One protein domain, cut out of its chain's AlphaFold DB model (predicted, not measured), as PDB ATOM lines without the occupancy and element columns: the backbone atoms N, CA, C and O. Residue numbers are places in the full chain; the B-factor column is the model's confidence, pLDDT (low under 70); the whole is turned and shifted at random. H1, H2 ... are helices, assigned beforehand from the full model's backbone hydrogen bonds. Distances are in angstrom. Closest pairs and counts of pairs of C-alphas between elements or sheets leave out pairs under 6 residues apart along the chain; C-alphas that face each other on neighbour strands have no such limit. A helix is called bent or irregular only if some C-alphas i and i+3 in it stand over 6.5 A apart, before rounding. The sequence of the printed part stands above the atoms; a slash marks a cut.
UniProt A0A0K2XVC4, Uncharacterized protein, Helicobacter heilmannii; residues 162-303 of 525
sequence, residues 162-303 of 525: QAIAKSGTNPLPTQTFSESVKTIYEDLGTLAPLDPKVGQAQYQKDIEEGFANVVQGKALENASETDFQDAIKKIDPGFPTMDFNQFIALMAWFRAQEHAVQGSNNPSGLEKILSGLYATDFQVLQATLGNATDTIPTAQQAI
ATOM      1  N   GLN A 162       2.186 -36.652  34.711       85.06
ATOM      2  CA  GLN A 162       3.437 -37.078  35.341       85.06
ATOM      3  C   GLN A 162       3.813 -36.206  36.545       85.06
ATOM      4  O   GLN A 162       4.368 -36.719  37.518       85.06
ATOM      5  N   ALA A 163       3.540 -34.900  36.489       86.88
ATOM      6  CA  ALA A 163       3.798 -33.984  37.596       86.88
ATOM      7  C   ALA A 163       2.900 -34.292  38.802       86.88
ATOM      8  O   ALA A 163       3.403 -34.402  39.918       86.88
ATOM      9  N   ILE A 164       1.607 -34.527  38.563       85.56
ATOM     10  CA  ILE A 164       0.629 -34.913  39.588       85.56
ATOM     11  C   ILE A 164       1.004 -36.263  40.221       85.56
ATOM     12  O   ILE A 164       1.021 -36.403  41.443       85.56
ATOM     13  N   ALA A 165       1.382 -37.254  39.405       83.31
ATOM     14  CA  ALA A 165       1.823 -38.556  39.906       83.31
ATOM     15  C   ALA A 165       3.070 -38.454  40.810       83.31
ATOM     16  O   ALA A 165       3.230 -39.248  41.737       83.31
ATOM     17  N   LYS A 166       3.947 -37.470  40.562       84.62
ATOM     18  CA  LYS A 166       5.133 -37.193  41.389       84.62
ATOM     19  C   LYS A 166       4.815 -36.383  42.649       84.62
ATOM     20  O   LYS A 166       5.491 -36.582  43.656       84.62
ATOM     21  N   SER A 167       3.848 -35.465  42.607       78.56
ATOM     22  CA  SER A 167       3.499 -34.609  43.752       78.56
ATOM     23  C   SER A 167       2.655 -35.332  44.810       78.56
ATOM     24  O   SER A 167       2.718 -34.970  45.990       78.56
ATOM     25  N   GLY A 168       1.911 -36.375  44.426       71.94
ATOM     26  CA  GLY A 168       1.045 -37.132  45.335       71.94
ATOM     27  C   GLY A 168      -0.121 -36.275  45.832       71.94
ATOM     28  O   GLY A 168      -0.863 -35.724  45.027       71.94
ATOM     29  N   THR A 169      -0.275 -36.136  47.154       65.00
ATOM     30  CA  THR A 169      -1.293 -35.265  47.783       65.00
ATOM     31  C   THR A 169      -0.822 -33.821  47.988       65.00
ATOM     32  O   THR A 169      -1.515 -33.040  48.637       65.00
ATOM     33  N   ASN A 170       0.378 -33.459  47.519       76.25
ATOM     34  CA  ASN A 170       0.890 -32.096  47.652       76.25
ATOM     35  C   ASN A 170       0.443 -31.218  46.471       76.25
ATOM     36  O   ASN A 170       0.363 -31.725  45.346       76.25
ATOM     37  N   PRO A 171       0.245 -29.903  46.694       82.81
ATOM     38  CA  PRO A 171       0.049 -28.942  45.613       82.81
ATOM     39  C   PRO A 171       1.174 -29.013  44.574       82.81
ATOM     40  O   PRO A 171       2.336 -29.262  44.916       82.81
ATOM     41  N   LEU A 172       0.836 -28.767  43.308       87.19
ATOM     42  CA  LEU A 172       1.828 -28.669  42.239       87.19
ATOM     43  C   LEU A 172       2.763 -27.470  42.473       87.19
ATOM     44  O   LEU A 172       2.335 -26.455  43.029       87.19
ATOM     45  N   PRO A 173       4.028 -27.531  42.016       89.00
ATOM     46  CA  PRO A 173       4.866 -26.339  41.955       89.00
ATOM     47  C   PRO A 173       4.141 -25.223  41.188       89.00
ATOM     48  O   PRO A 173       3.648 -25.466  40.086       89.00
ATOM     49  N   THR A 174       4.102 -24.006  41.743       84.19
ATOM     50  CA  THR A 174       3.356 -22.866  41.172       84.19
ATOM     51  C   THR A 174       3.681 -22.633  39.697       84.19
ATOM     52  O   THR A 174       2.784 -22.394  38.899       84.19
ATOM     53  N   GLN A 175       4.956 -22.764  39.314       88.19
ATOM     54  CA  GLN A 175       5.384 -22.621  37.923       88.19
ATOM     55  C   GLN A 175       4.768 -23.692  37.011       88.19
ATOM     56  O   GLN A 175       4.257 -23.362  35.948       88.19
ATOM     57  N   THR A 176       4.759 -24.957  37.442       89.38
ATOM     58  CA  THR A 176       4.157 -26.061  36.681       89.38
ATOM     59  C   THR A 176       2.656 -25.858  36.497       89.38
ATOM     60  O   THR A 176       2.158 -26.058  35.396       89.38
ATOM     61  N   PHE A 177       1.956 -25.427  37.551       90.38
ATOM     62  CA  PHE A 177       0.537 -25.069  37.492       90.38
ATOM     63  C   PHE A 177       0.278 -23.925  36.498       90.38
ATOM     64  O   PHE A 177      -0.554 -24.057  35.603       90.38
ATOM     65  N   SER A 178       1.025 -22.826  36.620       90.56
ATOM     66  CA  SER A 178       0.872 -21.643  35.768       90.56
ATOM     67  C   SER A 178       1.100 -21.962  34.288       90.56
ATOM     68  O   SER A 178       0.289 -21.623  33.423       90.56
ATOM     69  N   GLU A 179       2.192 -22.672  33.988       92.56
ATOM     70  CA  GLU A 179       2.564 -23.041  32.622       92.56
ATOM     71  C   GLU A 179       1.560 -24.019  32.003       92.56
ATOM     72  O   GLU A 179       1.199 -23.853  30.834       92.56
ATOM     73  N   SER A 180       1.062 -25.002  32.764       91.25
ATOM     74  CA  SER A 180       0.077 -25.958  32.249       91.25
ATOM     75  C   SER A 180      -1.271 -25.297  31.990       91.25
ATOM     76  O   SER A 180      -1.845 -25.506  30.923       91.25
ATOM     77  N   VAL A 181      -1.758 -24.465  32.920       91.81
ATOM     78  CA  VAL A 181      -3.025 -23.741  32.757       91.81
ATOM     79  C   VAL A 181      -2.968 -22.841  31.536       91.81
ATOM     80  O   VAL A 181      -3.866 -22.891  30.697       91.81
ATOM     81  N   LYS A 182      -1.890 -22.062  31.403       94.38
ATOM     82  CA  LYS A 182      -1.681 -21.183  30.256       94.38
ATOM     83  C   LYS A 182      -1.657 -21.963  28.939       94.38
ATOM     84  O   LYS A 182      -2.396 -21.610  28.029       94.38
ATOM     85  N   THR A 183      -0.835 -23.009  28.849       94.56
ATOM     86  CA  THR A 183      -0.651 -23.781  27.608       94.56
ATOM     87  C   THR A 183      -1.957 -24.436  27.169       94.56
ATOM     88  O   THR A 183      -2.379 -24.267  26.031       94.56
ATOM     89  N   ILE A 184      -2.647 -25.117  28.091       91.81
ATOM     90  CA  ILE A 184      -3.919 -25.786  27.796       91.81
ATOM     91  C   ILE A 184      -4.979 -24.765  27.368       91.81
ATOM     92  O   ILE A 184      -5.681 -24.993  26.386       91.81
ATOM     93  N   TYR A 185      -5.079 -23.629  28.062       93.81
ATOM     94  CA  TYR A 185      -6.000 -22.553  27.699       93.81
ATOM     95  C   TYR A 185      -5.722 -21.994  26.290       93.81
ATOM     96  O   TYR A 185      -6.642 -21.855  25.486       93.81
ATOM     97  N   GLU A 186      -4.457 -21.705  25.966       95.50
ATOM     98  CA  GLU A 186      -4.050 -21.170  24.657       95.50
ATOM     99  C   GLU A 186      -4.276 -22.180  23.517       95.50
ATOM    100  O   GLU A 186      -4.763 -21.805  22.443       95.50
ATOM    101  N   ASP A 187      -3.988 -23.461  23.757       94.38
ATOM    102  CA  ASP A 187      -4.217 -24.530  22.785       94.38
ATOM    103  C   ASP A 187      -5.717 -24.738  22.527       94.38
ATOM    104  O   ASP A 187      -6.141 -24.785  21.370       94.38
ATOM    105  N   LEU A 188      -6.549 -24.770  23.576       91.69
ATOM    106  CA  LEU A 188      -8.010 -24.831  23.437       91.69
ATOM    107  C   LEU A 188      -8.557 -23.629  22.663       91.69
ATOM    108  O   LEU A 188      -9.447 -23.800  21.830       91.69
ATOM    109  N   GLY A 189      -7.976 -22.442  22.850       93.62
ATOM    110  CA  GLY A 189      -8.329 -21.248  22.082       93.62
ATOM    111  C   GLY A 189      -7.995 -21.322  20.591       93.62
ATOM    112  O   GLY A 189      -8.549 -20.559  19.802       93.62
ATOM    113  N   THR A 190      -7.128 -22.248  20.181       94.38
ATOM    114  CA  THR A 190      -6.885 -22.560  18.765       94.38
ATOM    115  C   THR A 190      -7.777 -23.702  18.270       94.38
ATOM    116  O   THR A 190      -8.219 -23.669  17.124       94.38
ATOM    117  N   LEU A 191      -8.050 -24.706  19.107       92.00
ATOM    118  CA  LEU A 191      -8.724 -25.942  18.699       92.00
ATOM    119  C   LEU A 191     -10.253 -25.841  18.722       92.00
ATOM    120  O   LEU A 191     -10.905 -26.198  17.743       92.00
ATOM    121  N   ALA A 192     -10.829 -25.361  19.824       90.12
ATOM    122  CA  ALA A 192     -12.270 -25.398  20.066       90.12
ATOM    123  C   ALA A 192     -13.096 -24.537  19.090       90.12
ATOM    124  O   ALA A 192     -14.131 -25.017  18.622       90.12
ATOM    125  N   PRO A 193     -12.661 -23.328  18.679       92.25
ATOM    126  CA  PRO A 193     -13.387 -22.555  17.672       92.25
ATOM    127  C   PRO A 193     -13.570 -23.247  16.318       92.25
ATOM    128  O   PRO A 193     -14.529 -22.949  15.605       92.25
ATOM    129  N   LEU A 194     -12.632 -24.129  15.971       87.94
ATOM    130  CA  LEU A 194     -12.575 -24.865  14.709       87.94
ATOM    131  C   LEU A 194     -13.146 -26.287  14.842       87.94
ATOM    132  O   LEU A 194     -13.245 -27.006  13.853       87.94
ATOM    133  N   ASP A 195     -13.527 -26.711  16.048       82.69
ATOM    134  CA  ASP A 195     -14.175 -27.999  16.257       82.69
ATOM    135  C   ASP A 195     -15.634 -27.932  15.760       82.69
ATOM    136  O   ASP A 195     -16.395 -27.085  16.230       82.69
ATOM    137  N   PRO A 196     -16.077 -28.821  14.853       76.56
ATOM    138  CA  PRO A 196     -17.442 -28.806  14.330       76.56
ATOM    139  C   PRO A 196     -18.532 -29.086  15.383       76.56
ATOM    140  O   PRO A 196     -19.700 -28.798  15.126       76.56
ATOM    141  N   LYS A 197     -18.191 -29.651  16.550       80.12
ATOM    142  CA  LYS A 197     -19.113 -29.881  17.676       80.12
ATOM    143  C   LYS A 197     -19.197 -28.695  18.638       80.12
ATOM    144  O   LYS A 197     -20.205 -28.583  19.331       80.12
ATOM    145  N   VAL A 198     -18.168 -27.848  18.690       86.56
ATOM    146  CA  VAL A 198     -18.115 -26.664  19.566       86.56
ATOM    147  C   VAL A 198     -18.371 -25.408  18.736       86.56
ATOM    148  O   VAL A 198     -19.415 -24.766  18.848       86.56
ATOM    149  N   GLY A 199     -17.445 -25.085  17.836       88.88
ATOM    150  CA  GLY A 199     -17.482 -23.891  17.011       88.88
ATOM    151  C   GLY A 199     -17.196 -22.608  17.797       88.88
ATOM    152  O   GLY A 199     -17.290 -22.536  19.023       88.88
ATOM    153  N   GLN A 200     -16.876 -21.541  17.065       92.81
ATOM    154  CA  GLN A 200     -16.489 -20.242  17.629       92.81
ATOM    155  C   GLN A 200     -17.500 -19.668  18.637       92.81
ATOM    156  O   GLN A 200     -17.092 -19.054  19.621       92.81
ATOM    157  N   ALA A 201     -18.803 -19.827  18.389       94.19
ATOM    158  CA  ALA A 201     -19.845 -19.249  19.236       94.19
ATOM    159  C   ALA A 201     -19.956 -19.957  20.595       94.19
ATOM    160  O   ALA A 201     -20.033 -19.284  21.620       94.19
ATOM    161  N   GLN A 202     -19.934 -21.297  20.610       94.19
ATOM    162  CA  GLN A 202     -19.984 -22.058  21.859       94.19
ATOM    163  C   GLN A 202     -18.695 -21.865  22.656       94.19
ATOM    164  O   GLN A 202     -18.776 -21.579  23.842       94.19
ATOM    165  N   TYR A 203     -17.534 -21.881  21.990       94.81
ATOM    166  CA  TYR A 203     -16.254 -21.600  22.642       94.81
ATOM    167  C   TYR A 203     -16.286 -20.273  23.415       94.81
ATOM    168  O   TYR A 203     -15.910 -20.236  24.579       94.81
ATOM    169  N   GLN A 204     -16.782 -19.186  22.810       96.12
ATOM    170  CA  GLN A 204     -16.861 -17.899  23.515       96.12
ATOM    171  C   GLN A 204     -17.804 -17.942  24.716       96.12
ATOM    172  O   GLN A 204     -17.476 -17.387  25.761       96.12
ATOM    173  N   LYS A 205     -18.938 -18.638  24.595       95.25
ATOM    174  CA  LYS A 205     -19.861 -18.829  25.714       95.25
ATOM    175  C   LYS A 205     -19.195 -19.583  26.872       95.25
ATOM    176  O   LYS A 205     -19.357 -19.177  28.017       95.25
ATOM    177  N   ASP A 206     -18.422 -20.623  26.574       93.00
ATOM    178  CA  ASP A 206     -17.709 -21.410  27.586       93.00
ATOM    179  C   ASP A 206     -16.630 -20.562  28.285       93.00
ATOM    180  O   ASP A 206     -16.505 -20.579  29.511       93.00
ATOM    181  N   ILE A 207     -15.889 -19.742  27.529       96.56
ATOM    182  CA  ILE A 207     -14.925 -18.783  28.096       96.56
ATOM    183  C   ILE A 207     -15.620 -17.772  29.022       96.56
ATOM    184  O   ILE A 207     -15.146 -17.520  30.133       96.56
ATOM    185  N   GLU A 208     -16.742 -17.196  28.581       95.69
ATOM    186  CA  GLU A 208     -17.533 -16.248  29.372       95.69
ATOM    187  C   GLU A 208     -18.068 -16.883  30.661       95.69
ATOM    188  O   GLU A 208     -18.027 -16.250  31.717       95.69
ATOM    189  N   GLU A 209     -18.519 -18.137  30.604       94.00
ATOM    190  CA  GLU A 209     -18.977 -18.900  31.767       94.00
ATOM    191  C   GLU A 209     -17.854 -19.126  32.789       94.00
ATOM    192  O   GLU A 209     -18.054 -18.913  33.991       94.00
ATOM    193  N   GLY A 210     -16.650 -19.462  32.321       93.62
ATOM    194  CA  GLY A 210     -15.465 -19.545  33.171       93.62
ATOM    195  C   GLY A 210     -15.143 -18.212  33.851       93.62
ATOM    196  O   GLY A 210     -14.955 -18.149  35.067       93.62
ATOM    197  N   PHE A 211     -15.141 -17.113  33.096       95.25
ATOM    198  CA  PHE A 211     -14.842 -15.782  33.636       95.25
ATOM    199  C   PHE A 211     -15.907 -15.259  34.605       95.25
ATOM    200  O   PHE A 211     -15.567 -14.609  35.596       95.25
ATOM    201  N   ALA A 212     -17.184 -15.561  34.368       94.69
ATOM    202  CA  ALA A 212     -18.287 -15.111  35.213       94.69
ATOM    203  C   ALA A 212     -18.210 -15.649  36.653       94.69
ATOM    204  O   ALA A 212     -18.766 -15.041  37.570       94.69
ATOM    205  N   ASN A 213     -17.506 -16.765  36.865       93.38
ATOM    206  CA  ASN A 213     -17.405 -17.448  38.153       93.38
ATOM    207  C   ASN A 213     -16.088 -17.181  38.907       93.38
ATOM    208  O   ASN A 213     -15.827 -17.807  39.933       93.38
ATOM    209  N   VAL A 214     -15.254 -16.247  38.441       94.25
ATOM    210  CA  VAL A 214     -13.995 -15.885  39.115       94.25
ATOM    211  C   VAL A 214     -14.266 -15.211  40.467       94.25
ATOM    212  O   VAL A 214     -15.008 -14.230  40.568       94.25
ATOM    213  N   VAL A 215     -13.612 -15.704  41.520       92.62
ATOM    214  CA  VAL A 215     -13.588 -15.084  42.849       92.62
ATOM    215  C   VAL A 215     -12.618 -13.904  42.818       92.62
ATOM    216  O   VAL A 215     -11.422 -14.066  42.576       92.62
ATOM    217  N   GLN A 216     -13.132 -12.699  43.066       89.50
ATOM    218  CA  GLN A 216     -12.386 -11.450  42.887       89.50
ATOM    219  C   GLN A 216     -12.716 -10.385  43.942       89.50
ATOM    220  O   GLN A 216     -13.704 -10.470  44.677       89.50
ATOM    221  N   GLY A 217     -11.881  -9.343  43.999       84.25
ATOM    222  CA  GLY A 217     -12.059  -8.205  44.902       84.25
ATOM    223  C   GLY A 217     -12.046  -8.623  46.375       84.25
ATOM    224  O   GLY A 217     -11.261  -9.475  46.780       84.25
ATOM    225  N   LYS A 218     -12.946  -8.049  47.184       81.56
ATOM    226  CA  LYS A 218     -13.018  -8.331  48.631       81.56
ATOM    227  C   LYS A 218     -13.311  -9.796  48.967       81.56
ATOM    228  O   LYS A 218     -12.924 -10.248  50.038       81.56
ATOM    229  N   ALA A 219     -13.980 -10.534  48.078       85.62
ATOM    230  CA  ALA A 219     -14.243 -11.959  48.288       85.62
ATOM    231  C   ALA A 219     -12.948 -12.790  48.276       85.62
ATOM    232  O   ALA A 219     -12.874 -13.820  48.934       85.62
ATOM    233  N   LEU A 220     -11.911 -12.309  47.584       88.44
ATOM    234  CA  LEU A 220     -10.622 -12.985  47.479       88.44
ATOM    235  C   LEU A 220      -9.747 -12.810  48.731       88.44
ATOM    236  O   LEU A 220      -8.906 -13.655  49.011       88.44
ATOM    237  N   GLU A 221      -9.951 -11.738  49.508       81.62
ATOM    238  CA  GLU A 221      -9.138 -11.421  50.697       81.62
ATOM    239  C   GLU A 221      -9.245 -12.481  51.803       81.62
ATOM    240  O   GLU A 221      -8.292 -12.669  52.557       81.62
ATOM    241  N   ASN A 222     -10.379 -13.184  51.878       81.94
ATOM    242  CA  ASN A 222     -10.646 -14.240  52.860       81.94
ATOM    243  C   ASN A 222     -10.990 -15.584  52.196       81.94
ATOM    244  O   ASN A 222     -11.590 -16.439  52.844       81.94
ATOM    245  N   ALA A 223     -10.656 -15.751  50.912       87.88
ATOM    246  CA  ALA A 223     -11.015 -16.946  50.161       87.88
ATOM    247  C   ALA A 223     -10.322 -18.195  50.721       87.88
ATOM    248  O   ALA A 223      -9.131 -18.197  51.043       87.88
ATOM    249  N   SER A 224     -11.095 -19.269  50.803       89.25
ATOM    250  CA  SER A 224     -10.685 -20.603  51.213       89.25
ATOM    251  C   SER A 224     -10.806 -21.590  50.053       89.25
ATOM    252  O   SER A 224     -11.334 -21.279  48.985       89.25
ATOM    253  N   GLU A 225     -10.343 -22.818  50.273       88.81
ATOM    254  CA  GLU A 225     -10.530 -23.913  49.319       88.81
ATOM    255  C   GLU A 225     -12.012 -24.135  48.968       88.81
ATOM    256  O   GLU A 225     -12.341 -24.354  47.805       88.81
ATOM    257  N   THR A 226     -12.916 -24.005  49.945       89.50
ATOM    258  CA  THR A 226     -14.363 -24.171  49.738       89.50
ATOM    259  C   THR A 226     -14.940 -23.104  48.810       89.50
ATOM    260  O   THR A 226     -15.761 -23.433  47.960       89.50
ATOM    261  N   ASP A 227     -14.477 -21.855  48.903       90.62
ATOM    262  CA  ASP A 227     -14.964 -20.768  48.044       90.62
ATOM    263  C   ASP A 227     -14.607 -21.009  46.569       90.62
ATOM    264  O   ASP A 227     -15.422 -20.774  45.674       90.62
ATOM    265  N   PHE A 228     -13.401 -21.523  46.308       91.62
ATOM    266  CA  PHE A 228     -12.979 -21.911  44.963       91.62
ATOM    267  C   PHE A 228     -13.714 -23.163  44.465       91.62
ATOM    268  O   PHE A 228     -14.152 -23.187  43.318       91.62
ATOM    269  N   GLN A 229     -13.931 -24.170  45.317       88.25
ATOM    270  CA  GLN A 229     -14.736 -25.345  44.955       88.25
ATOM    271  C   GLN A 229     -16.186 -24.972  44.618       88.25
ATOM    272  O   GLN A 229     -16.759 -25.512  43.674       88.25
ATOM    273  N   ASP A 230     -16.789 -24.039  45.354       89.25
ATOM    274  CA  ASP A 230     -18.146 -23.565  45.083       89.25
ATOM    275  C   ASP A 230     -18.223 -22.740  43.791       89.25
ATOM    276  O   ASP A 230     -19.247 -22.771  43.108       89.25
ATOM    277  N   ALA A 231     -17.151 -22.034  43.420       90.25
ATOM    278  CA  ALA A 231     -17.036 -21.393  42.113       90.25
ATOM    279  C   ALA A 231     -16.954 -22.424  40.974       90.25
ATOM    280  O   ALA A 231     -17.686 -22.306  39.993       90.25
ATOM    281  N   ILE A 232     -16.142 -23.474  41.133       88.25
ATOM    282  CA  ILE A 232     -16.007 -24.559  40.148       88.25
ATOM    283  C   ILE A 232     -17.332 -25.313  39.969       88.25
ATOM    284  O   ILE A 232     -17.750 -25.561  38.841       88.25
ATOM    285  N   LYS A 233     -18.069 -25.596  41.053       86.75
ATOM    286  CA  LYS A 233     -19.392 -26.254  40.992       86.75
ATOM    287  C   LYS A 233     -20.466 -25.445  40.261       86.75
ATOM    288  O   LYS A 233     -21.486 -26.009  39.877       86.75
ATOM    289  N   LYS A 234     -20.287 -24.129  40.095       87.50
ATOM    290  CA  LYS A 234     -21.191 -23.316  39.261       87.50
ATOM    291  C   LYS A 234     -20.934 -23.517  37.770       87.50
ATOM    292  O   LYS A 234     -21.868 -23.343  37.000       87.50
ATOM    293  N   ILE A 235     -19.703 -23.876  37.399       84.44
ATOM    294  CA  ILE A 235     -19.295 -24.209  36.027       84.44
ATOM    295  C   ILE A 235     -19.659 -25.669  35.719       84.44
ATOM    296  O   ILE A 235     -20.202 -25.971  34.661       84.44
ATOM    297  N   ASP A 236     -19.419 -26.580  36.666       76.06
ATOM    298  CA  ASP A 236     -19.823 -27.982  36.553       76.06
ATOM    299  C   ASP A 236     -20.554 -28.474  37.816       76.06
ATOM    300  O   ASP A 236     -19.934 -28.977  38.761       76.06
ATOM    301  N   PRO A 237     -21.898 -28.378  37.838       71.38
ATOM    302  CA  PRO A 237     -22.712 -28.896  38.934       71.38
ATOM    303  C   PRO A 237     -22.662 -30.427  39.067       71.38
ATOM    304  O   PRO A 237     -23.076 -30.958  40.100       71.38
ATOM    305  N   GLY A 238     -22.214 -31.132  38.020       62.78
ATOM    306  CA  GLY A 238     -22.173 -32.590  37.901       62.78
ATOM    307  C   GLY A 238     -20.806 -33.212  38.191       62.78
ATOM    308  O   GLY A 238     -20.632 -34.404  37.928       62.78
ATOM    309  N   PHE A 239     -19.857 -32.442  38.739       62.28
ATOM    310  CA  PHE A 239     -18.528 -32.929  39.112       62.28
ATOM    311  C   PHE A 239     -18.636 -34.283  39.848       62.28
ATOM    312  O   PHE A 239     -19.316 -34.357  40.880       62.28
ATOM    313  N   PRO A 240     -18.029 -35.375  39.333       55.66
ATOM    314  CA  PRO A 240     -16.813 -35.396  38.514       55.66
ATOM    315  C   PRO A 240     -16.969 -35.608  36.986       55.66
ATOM    316  O   PRO A 240     -15.960 -35.793  36.304       55.66
ATOM    317  N   THR A 241     -18.177 -35.644  36.408       62.38
ATOM    318  CA  THR A 241     -18.353 -35.969  34.971       62.38
ATOM    319  C   THR A 241     -18.374 -34.722  34.084       62.38
ATOM    320  O   THR A 241     -19.450 -34.233  33.752       62.38
ATOM    321  N   MET A 242     -17.194 -34.242  33.687       71.31
ATOM    322  CA  MET A 242     -17.037 -33.019  32.892       71.31
ATOM    323  C   MET A 242     -16.943 -33.291  31.379       71.31
ATOM    324  O   MET A 242     -16.099 -34.078  30.946       71.31
ATOM    325  N   ASP A 243     -17.765 -32.629  30.562       76.94
ATOM    326  CA  ASP A 243     -17.660 -32.672  29.097       76.94
ATOM    327  C   ASP A 243     -16.621 -31.678  28.528       76.94
ATOM    328  O   ASP A 243     -15.963 -30.930  29.254       76.94
ATOM    329  N   PHE A 244     -16.429 -31.686  27.205       80.62
ATOM    330  CA  PHE A 244     -15.411 -30.853  26.556       80.62
ATOM    331  C   PHE A 244     -15.686 -29.342  26.664       80.62
ATOM    332  O   PHE A 244     -14.739 -28.569  26.796       80.62
ATOM    333  N   ASN A 245     -16.952 -28.915  26.671       85.75
ATOM    334  CA  ASN A 245     -17.321 -27.501  26.812       85.75
ATOM    335  C   ASN A 245     -17.070 -27.028  28.247       85.75
ATOM    336  O   ASN A 245     -16.465 -25.982  28.481       85.75
ATOM    337  N   GLN A 246     -17.448 -27.851  29.224       85.44
ATOM    338  CA  GLN A 246     -17.172 -27.581  30.631       85.44
ATOM    339  C   GLN A 246     -15.662 -27.553  30.917       85.44
ATOM    340  O   GLN A 246     -15.204 -26.727  31.705       85.44
ATOM    341  N   PHE A 247     -14.866 -28.384  30.233       85.00
ATOM    342  CA  PHE A 247     -13.404 -28.326  30.318       85.00
ATOM    343  C   PHE A 247     -12.841 -26.995  29.797       85.00
ATOM    344  O   PHE A 247     -11.968 -26.411  30.441       85.00
ATOM    345  N   ILE A 248     -13.363 -26.474  28.682       89.31
ATOM    346  CA  ILE A 248     -12.999 -25.144  28.165       89.31
ATOM    347  C   ILE A 248     -13.318 -24.063  29.207       89.31
ATOM    348  O   ILE A 248     -12.446 -23.250  29.532       89.31
ATOM    349  N   ALA A 249     -14.527 -24.084  29.774       91.25
ATOM    350  CA  ALA A 249     -14.956 -23.122  30.787       91.25
ATOM    351  C   ALA A 249     -14.109 -23.198  32.068       91.25
ATOM    352  O   ALA A 249     -13.676 -22.172  32.601       91.25
ATOM    353  N   LEU A 250     -13.793 -24.406  32.540       90.12
ATOM    354  CA  LEU A 250     -12.947 -24.615  33.712       90.12
ATOM    355  C   LEU A 250     -11.517 -24.109  33.478       90.12
ATOM    356  O   LEU A 250     -10.938 -23.462  34.352       90.12
ATOM    357  N   MET A 251     -10.943 -24.355  32.298       91.25
ATOM    358  CA  MET A 251      -9.606 -23.858  31.975       91.25
ATOM    359  C   MET A 251      -9.563 -22.332  31.865       91.25
ATOM    360  O   MET A 251      -8.598 -21.710  32.318       91.25
ATOM    361  N   ALA A 252     -10.622 -21.718  31.331       95.06
ATOM    362  CA  ALA A 252     -10.791 -20.268  31.344       95.06
ATOM    363  C   ALA A 252     -10.887 -19.715  32.771       95.06
ATOM    364  O   ALA A 252     -10.239 -18.712  33.087       95.06
ATOM    365  N   TRP A 253     -11.628 -20.397  33.649       95.56
ATOM    366  CA  TRP A 253     -11.726 -20.037  35.059       95.56
ATOM    367  C   TRP A 253     -10.372 -20.116  35.762       95.56
ATOM    368  O   TRP A 253      -9.957 -19.119  36.342       95.56
ATOM    369  N   PHE A 254      -9.632 -21.229  35.660       94.31
ATOM    370  CA  PHE A 254      -8.307 -21.351  36.289       94.31
ATOM    371  C   PHE A 254      -7.356 -20.253  35.816       94.31
ATOM    372  O   PHE A 254      -6.648 -19.660  36.631       94.31
ATOM    373  N   ARG A 255      -7.377 -19.936  34.516       95.12
ATOM    374  CA  ARG A 255      -6.535 -18.885  33.944       95.12
ATOM    375  C   ARG A 255      -6.880 -17.501  34.490       95.12
ATOM    376  O   ARG A 255      -5.984 -16.734  34.842       95.12
ATOM    377  N   ALA A 256      -8.162 -17.164  34.575       95.06
ATOM    378  CA  ALA A 256      -8.594 -15.877  35.112       95.06
ATOM    379  C   ALA A 256      -8.440 -15.792  36.640       95.06
ATOM    380  O   ALA A 256      -8.059 -14.747  37.169       95.06
ATOM    381  N   GLN A 257      -8.678 -16.895  37.351       95.88
ATOM    382  CA  GLN A 257      -8.549 -16.982  38.801       95.88
ATOM    383  C   GLN A 257      -7.089 -16.871  39.252       95.88
ATOM    384  O   GLN A 257      -6.817 -16.199  40.248       95.88
ATOM    385  N   GLU A 258      -6.151 -17.462  38.505       93.94
ATOM    386  CA  GLU A 258      -4.710 -17.275  38.696       93.94
ATOM    387  C   GLU A 258      -4.342 -15.784  38.643       93.94
ATOM    388  O   GLU A 258      -3.712 -15.260  39.566       93.94
ATOM    389  N   HIS A 259      -4.796 -15.072  37.607       92.12
ATOM    390  CA  HIS A 259      -4.564 -13.635  37.471       92.12
ATOM    391  C   HIS A 259      -5.177 -12.820  38.619       92.12
ATOM    392  O   HIS A 259      -4.533 -11.902  39.133       92.12
ATOM    393  N   ALA A 260      -6.391 -13.160  39.059       93.12
ATOM    394  CA  ALA A 260      -7.023 -12.504  40.202       93.12
ATOM    395  C   ALA A 260      -6.221 -12.720  41.501       93.12
ATOM    396  O   ALA A 260      -6.029 -11.778  42.272       93.12
ATOM    397  N   VAL A 261      -5.703 -13.934  41.725       93.00
ATOM    398  CA  VAL A 261      -4.885 -14.279  42.899       93.00
ATOM    399  C   VAL A 261      -3.548 -13.545  42.918       93.00
ATOM    400  O   VAL A 261      -3.158 -13.050  43.980       93.00
ATOM    401  N   GLN A 262      -2.878 -13.404  41.774       87.81
ATOM    402  CA  GLN A 262      -1.627 -12.643  41.671       87.81
ATOM    403  C   GLN A 262      -1.793 -11.175  42.099       87.81
ATOM    404  O   GLN A 262      -0.868 -10.587  42.653       87.81
ATOM    405  N   GLY A 263      -2.976 -10.592  41.878       84.81
ATOM    406  CA  GLY A 263      -3.317  -9.229  42.297       84.81
ATOM    407  C   GLY A 263      -3.799  -9.090  43.748       84.81
ATOM    408  O   GLY A 263      -4.187  -7.993  44.148       84.81
ATOM    409  N   SER A 264      -3.826 -10.175  44.526       87.88
ATOM    410  CA  SER A 264      -4.344 -10.181  45.900       87.88
ATOM    411  C   SER A 264      -3.291  -9.795  46.949       87.88
ATOM    412  O   SER A 264      -2.095  -9.721  46.678       87.88
ATOM    413  N   ASN A 265      -3.735  -9.615  48.199       85.00
ATOM    414  CA  ASN A 265      -2.856  -9.350  49.345       85.00
ATOM    415  C   ASN A 265      -2.151 -10.614  49.892       85.00
ATOM    416  O   ASN A 265      -1.297 -10.496  50.769       85.00
ATOM    417  N   ASN A 266      -2.503 -11.818  49.414       86.62
ATOM    418  CA  ASN A 266      -1.908 -13.096  49.840       86.62
ATOM    419  C   ASN A 266      -1.723 -14.079  48.657       86.62
ATOM    420  O   ASN A 266      -2.271 -15.188  48.673       86.62
ATOM    421  N   PRO A 267      -0.949 -13.701  47.625       87.56
ATOM    422  CA  PRO A 267      -0.837 -14.480  46.394       87.56
ATOM    423  C   PRO A 267      -0.266 -15.880  46.652       87.56
ATOM    424  O   PRO A 267      -0.869 -16.871  46.264       87.56
ATOM    425  N   SER A 268       0.826 -15.997  47.415       86.69
ATOM    426  CA  SER A 268       1.491 -17.289  47.643       86.69
ATOM    427  C   SER A 268       0.649 -18.305  48.424       86.69
ATOM    428  O   SER A 268       0.833 -19.511  48.259       86.69
ATOM    429  N   GLY A 269      -0.238 -17.847  49.314       87.88
ATOM    430  CA  GLY A 269      -1.153 -18.726  50.044       87.88
ATOM    431  C   GLY A 269      -2.268 -19.250  49.143       87.88
ATOM    432  O   GLY A 269      -2.514 -20.453  49.099       87.88
ATOM    433  N   LEU A 270      -2.895 -18.352  48.382       90.88
ATOM    434  CA  LEU A 270      -4.001 -18.680  47.484       90.88
ATOM    435  C   LEU A 270      -3.540 -19.497  46.262       90.88
ATOM    436  O   LEU A 270      -4.240 -20.418  45.857       90.88
ATOM    437  N   GLU A 271      -2.336 -19.257  45.731       90.25
ATOM    438  CA  GLU A 271      -1.740 -20.063  44.650       90.25
ATOM    439  C   GLU A 271      -1.530 -21.528  45.056       90.25
ATOM    440  O   GLU A 271      -1.717 -22.435  44.244       90.25
ATOM    441  N   LYS A 272      -1.177 -21.796  46.320       88.44
ATOM    442  CA  LYS A 272      -1.067 -23.174  46.829       88.44
ATOM    443  C   LYS A 272      -2.419 -23.877  46.875       88.44
ATOM    444  O   LYS A 272      -2.486 -25.065  46.581       88.44
ATOM    445  N   ILE A 273      -3.480 -23.152  47.229       90.31
ATOM    446  CA  ILE A 273      -4.843 -23.691  47.222       90.31
ATOM    447  C   ILE A 273      -5.271 -23.971  45.778       90.31
ATOM    448  O   ILE A 273      -5.677 -25.088  45.473       90.31
ATOM    449  N   LEU A 274      -5.101 -23.001  44.871       91.19
ATOM    450  CA  LEU A 274      -5.453 -23.156  43.455       91.19
ATOM    451  C   LEU A 274      -4.700 -24.302  42.778       91.19
ATOM    452  O   LEU A 274      -5.313 -25.098  42.078       91.19
ATOM    453  N   SER A 275      -3.390 -24.419  43.000       90.69
ATOM    454  CA  SER A 275      -2.584 -25.506  42.428       90.69
ATOM    455  C   SER A 275      -2.936 -26.884  43.004       90.69
ATOM    456  O   SER A 275      -2.822 -27.881  42.293       90.69
ATOM    457  N   GLY A 276      -3.383 -26.956  44.264       88.19
ATOM    458  CA  GLY A 276      -3.917 -28.179  44.872       88.19
ATOM    459  C   GLY A 276      -5.277 -28.588  44.299       88.19
ATOM    460  O   GLY A 276      -5.473 -29.757  43.956       88.19
ATOM    461  N   LEU A 277      -6.184 -27.621  44.127       88.25
ATOM    462  CA  LEU A 277      -7.481 -27.831  43.478       88.25
ATOM    463  C   LEU A 277      -7.304 -28.271  42.027       88.25
ATOM    464  O   LEU A 277      -7.799 -29.323  41.649       88.25
ATOM    465  N   TYR A 278      -6.478 -27.555  41.263       88.94
ATOM    466  CA  TYR A 278      -6.165 -27.905  39.882       88.94
ATOM    467  C   TYR A 278      -5.644 -29.336  39.744       88.94
ATOM    468  O   TYR A 278      -6.103 -30.070  38.876       88.94
ATOM    469  N   ALA A 279      -4.728 -29.772  40.614       85.62
ATOM    470  CA  ALA A 279      -4.231 -31.146  40.592       85.62
ATOM    471  C   ALA A 279      -5.342 -32.179  40.861       85.62
ATOM    472  O   ALA A 279      -5.367 -33.231  40.222       85.62
ATOM    473  N   THR A 280      -6.258 -31.873  41.783       81.75
ATOM    474  CA  THR A 280      -7.377 -32.747  42.163       81.75
ATOM    475  C   THR A 280      -8.422 -32.830  41.049       81.75
ATOM    476  O   THR A 280      -8.794 -33.924  40.622       81.75
ATOM    477  N   ASP A 281      -8.836 -31.685  40.512       80.06
ATOM    478  CA  ASP A 281      -9.833 -31.594  39.446       80.06
ATOM    479  C   ASP A 281      -9.299 -32.178  38.134       80.06
ATOM    480  O   ASP A 281     -10.026 -32.832  37.385       80.06
ATOM    481  N   PHE A 282      -7.996 -32.032  37.874       78.81
ATOM    482  CA  PHE A 282      -7.366 -32.595  36.684       78.81
ATOM    483  C   PHE A 282      -7.277 -34.132  36.713       78.81
ATOM    484  O   PHE A 282      -7.398 -34.773  35.666       78.81
ATOM    485  N   GLN A 283      -7.118 -34.758  37.888       75.38
ATOM    486  CA  GLN A 283      -7.197 -36.227  38.018       75.38
ATOM    487  C   GLN A 283      -8.586 -36.756  37.643       75.38
ATOM    488  O   GLN A 283      -8.708 -37.794  36.991       75.38
ATOM    489  N   VAL A 284      -9.629 -36.025  38.031       68.88
ATOM    490  CA  VAL A 284     -11.019 -36.319  37.674       68.88
ATOM    491  C   VAL A 284     -11.251 -36.146  36.169       68.88
ATOM    492  O   VAL A 284     -11.822 -37.022  35.519       68.88
ATOM    493  N   LEU A 285     -10.735 -35.061  35.595       67.06
ATOM    494  CA  LEU A 285     -10.801 -34.781  34.163       67.06
ATOM    495  C   LEU A 285     -10.128 -35.854  33.309       67.06
ATOM    496  O   LEU A 285     -10.662 -36.208  32.263       67.06
ATOM    497  N   GLN A 286      -8.991 -36.408  33.739       65.69
ATOM    498  CA  GLN A 286      -8.306 -37.485  33.017       65.69
ATOM    499  C   GLN A 286      -9.203 -38.719  32.832       65.69
ATOM    500  O   GLN A 286      -9.208 -39.322  31.757       65.69
ATOM    501  N   ALA A 287      -9.963 -39.090  33.867       63.66
ATOM    502  CA  ALA A 287     -10.868 -40.235  33.807       63.66
ATOM    503  C   ALA A 287     -11.990 -40.038  32.770       63.66
ATOM    504  O   ALA A 287     -12.490 -41.021  32.224       63.66
ATOM    505  N   THR A 288     -12.337 -38.782  32.469       56.31
ATOM    506  CA  THR A 288     -13.418 -38.406  31.546       56.31
ATOM    507  C   THR A 288     -12.913 -38.058  30.136       56.31
ATOM    508  O   THR A 288     -13.552 -38.421  29.153       56.31
ATOM    509  N   LEU A 289     -11.745 -37.415  30.012       57.75
ATOM    510  CA  LEU A 289     -11.135 -37.015  28.735       57.75
ATOM    511  C   LEU A 289     -10.367 -38.146  28.031       57.75
ATOM    512  O   LEU A 289     -10.123 -38.042  26.829       57.75
ATOM    513  N   GLY A 290      -9.981 -39.217  28.738       60.41
ATOM    514  CA  GLY A 290      -9.157 -40.289  28.171       60.41
ATOM    515  C   GLY A 290      -7.858 -39.760  27.539       60.41
ATOM    516  O   GLY A 290      -7.322 -38.730  27.954       60.41
ATOM    517  N   ASN A 291      -7.345 -40.443  26.506       60.62
ATOM    518  CA  ASN A 291      -6.381 -39.820  25.597       60.62
ATOM    519  C   ASN A 291      -7.109 -38.669  24.891       60.62
ATOM    520  O   ASN A 291      -7.807 -38.903  23.912       60.62
ATOM    521  N   ALA A 292      -6.946 -37.434  25.368       53.03
ATOM    522  CA  ALA A 292      -7.600 -36.237  24.822       53.03
ATOM    523  C   ALA A 292      -7.417 -36.055  23.294       53.03
ATOM    524  O   ALA A 292      -8.159 -35.321  22.644       53.03
ATOM    525  N   THR A 293      -6.447 -36.747  22.689       57.06
ATOM    526  CA  THR A 293      -6.270 -36.846  21.236       57.06
ATOM    527  C   THR A 293      -7.400 -37.582  20.514       57.06
ATOM    528  O   THR A 293      -7.611 -37.317  19.335       57.06
ATOM    529  N   ASP A 294      -8.119 -38.489  21.171       63.47
ATOM    530  CA  ASP A 294      -9.185 -39.293  20.558       63.47
ATOM    531  C   ASP A 294     -10.520 -38.533  20.513       63.47
ATOM    532  O   ASP A 294     -11.372 -38.799  19.664       63.47
ATOM    533  N   THR A 295     -10.694 -37.561  21.409       67.75
ATOM    534  CA  THR A 295     -11.876 -36.696  21.507       67.75
ATOM    535  C   THR A 295     -11.776 -35.452  20.625       67.75
ATOM    536  O   THR A 295     -12.807 -34.996  20.130       67.75
ATOM    537  N   ILE A 296     -10.562 -34.941  20.385       75.62
ATOM    538  CA  ILE A 296     -10.315 -33.749  19.557       75.62
ATOM    539  C   ILE A 296     -10.069 -34.159  18.096       75.62
ATOM    540  O   ILE A 296      -9.148 -34.951  17.837       75.62
ATOM    541  N   PRO A 297     -10.829 -33.607  17.128       83.25
ATOM    542  CA  PRO A 297     -10.698 -33.952  15.719       83.25
ATOM    543  C   PRO A 297      -9.295 -33.662  15.175       83.25
ATOM    544  O   PRO A 297      -8.516 -32.875  15.710       83.25
ATOM    545  N   THR A 298      -8.946 -34.341  14.086       87.38
ATOM    546  CA  THR A 298      -7.736 -34.017  13.317       87.38
ATOM    547  C   THR A 298      -7.930 -32.721  12.529       87.38
ATOM    548  O   THR A 298      -9.060 -32.329  12.241       87.38
ATOM    549  N   ALA A 299      -6.835 -32.077  12.115       88.94
ATOM    550  CA  ALA A 299      -6.905 -30.855  11.313       88.94
ATOM    551  C   ALA A 299      -7.721 -31.054  10.019       88.94
ATOM    552  O   ALA A 299      -8.521 -30.197   9.671       88.94
ATOM    553  N   GLN A 300      -7.597 -32.216   9.366       84.69
ATOM    554  CA  GLN A 300      -8.357 -32.556   8.156       84.69
ATOM    555  C   GLN A 300      -9.867 -32.724   8.398       84.69
ATOM    556  O   GLN A 300     -10.646 -32.663   7.456       84.69
ATOM    557  N   GLN A 301     -10.288 -32.985   9.639       86.19
ATOM    558  CA  GLN A 301     -11.703 -33.093  10.013       86.19
ATOM    559  C   GLN A 301     -12.283 -31.756  10.488       86.19
ATOM    560  O   GLN A 301     -13.492 -31.557  10.392       86.19
ATOM    561  N   ALA A 302     -11.441 -30.879  11.036       87.31
ATOM    562  CA  ALA A 302     -11.834 -29.585  11.589       87.31
ATOM    563  C   ALA A 302     -11.804 -28.455  10.543       87.31
ATOM    564  O   ALA A 302     -12.604 -27.525  10.612       87.31
ATOM    565  N   ILE A 303     -10.892 -28.533   9.569       89.69
ATOM    566  CA  ILE A 303     -10.643 -27.472   8.590       89.69
ATOM    567  C   ILE A 303     -10.994 -27.989   7.196       89.69
ATOM    568  O   ILE A 303     -10.443 -28.989   6.732       89.69
TER     569      ILE A 303
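AT A GLANCE: This is residues 162 to 303 of the 525 residues of an uncharacterized protein of Helicobacter heilmannii (UniProt A0A0K2XVC4). Five helices make an up-and-down bundle with H5 through its middle and H2, H3, H4 and the kinked H6 round it; H6 runs side by side with H5, opposite ways, while most of the touching helices are crossed. The short helix H1 sits outside the bundle near H6, and past residue 289 of H6 the small helices H7 and H8 follow, H8 coming near Leu 194 of H2. The printed part has 142 residues with eight named helices, H1 to H8 in order along the chain, and no named strand; the class is all helix. It is compact, with a radius of gyration of the C-alphas of 15.1 A, and spans 47 by 33 by 26 A.

IN THESE COORDINATES: H6, residues 267 to 289, is 30.4 A long, from C-alpha 267 at (-0.837, -14.480, 46.394) to C-alpha 289 at (-11.135, -37.015, 28.735), with a kink of 28 degrees near residue 283. H5, residues 244 to 262, measures 27.4 A; H2, residues 174 to 194, 31.0 A; H3, residues 199 to 212, 20.2 A; H4, residues 225 to 235, 15.9 A. H2 is irregular, only just: C-alphas 190 and 193 are 6.6 A apart. H1 is residues 162 to 167, beginning at C-alpha 162 (3.437, -37.078, 35.341); H7 is residues 292 to 295 and H8 residues 299 to 302.

HOW THE PARTS SIT: H2 to H6 form an up and down bundle, each running against the one before it. H6 touches H5 at a shallow tilt of 10 degrees, opposite ways, a hairpin; their closest C-alphas, Val 261 and Pro 267, are 5.4 A apart. H5 is the hub, touching four helices. It touches H3 the same way at a steep tilt of 40 degrees, C-alphas of Gly 210 and Trp 253 closest at 4.2 A. It touches H2 at Tyr 185 and Met 251, C-alphas 5.7 A apart. With residues 273 to 277 alone H6 touches H4, closest C-alphas Glu 225 and Ile 273, 6.1 A. H3 and H6 are apart. H1 and H6 are close but not clearly touching, C-alphas of Ile 164 and Ala 279 6.2 A apart; H8 stands likewise to H2, C-alphas of Ala 302 and Leu 194 5.7 A apart. H7 touches no helix. Every O i to N i+4 pair is within hydrogen-bond range in H1, H3 and H5, but 15 of 17 in H2, 6 of 7 in H4 and 16 of 19 in H6; H7 and H8 are too short for such a pair.

THE WHOLE: The C-alphas farthest apart, those of Asn 222 and Gln 300, are 48.4 A apart. The printed part has no cut. The link from H3 to H4, residues 213 to 224, is long. Mean pLDDT of the printed part is 85.1; residue 169, residues 238 to 241 and residues 284 to 295 are under 70.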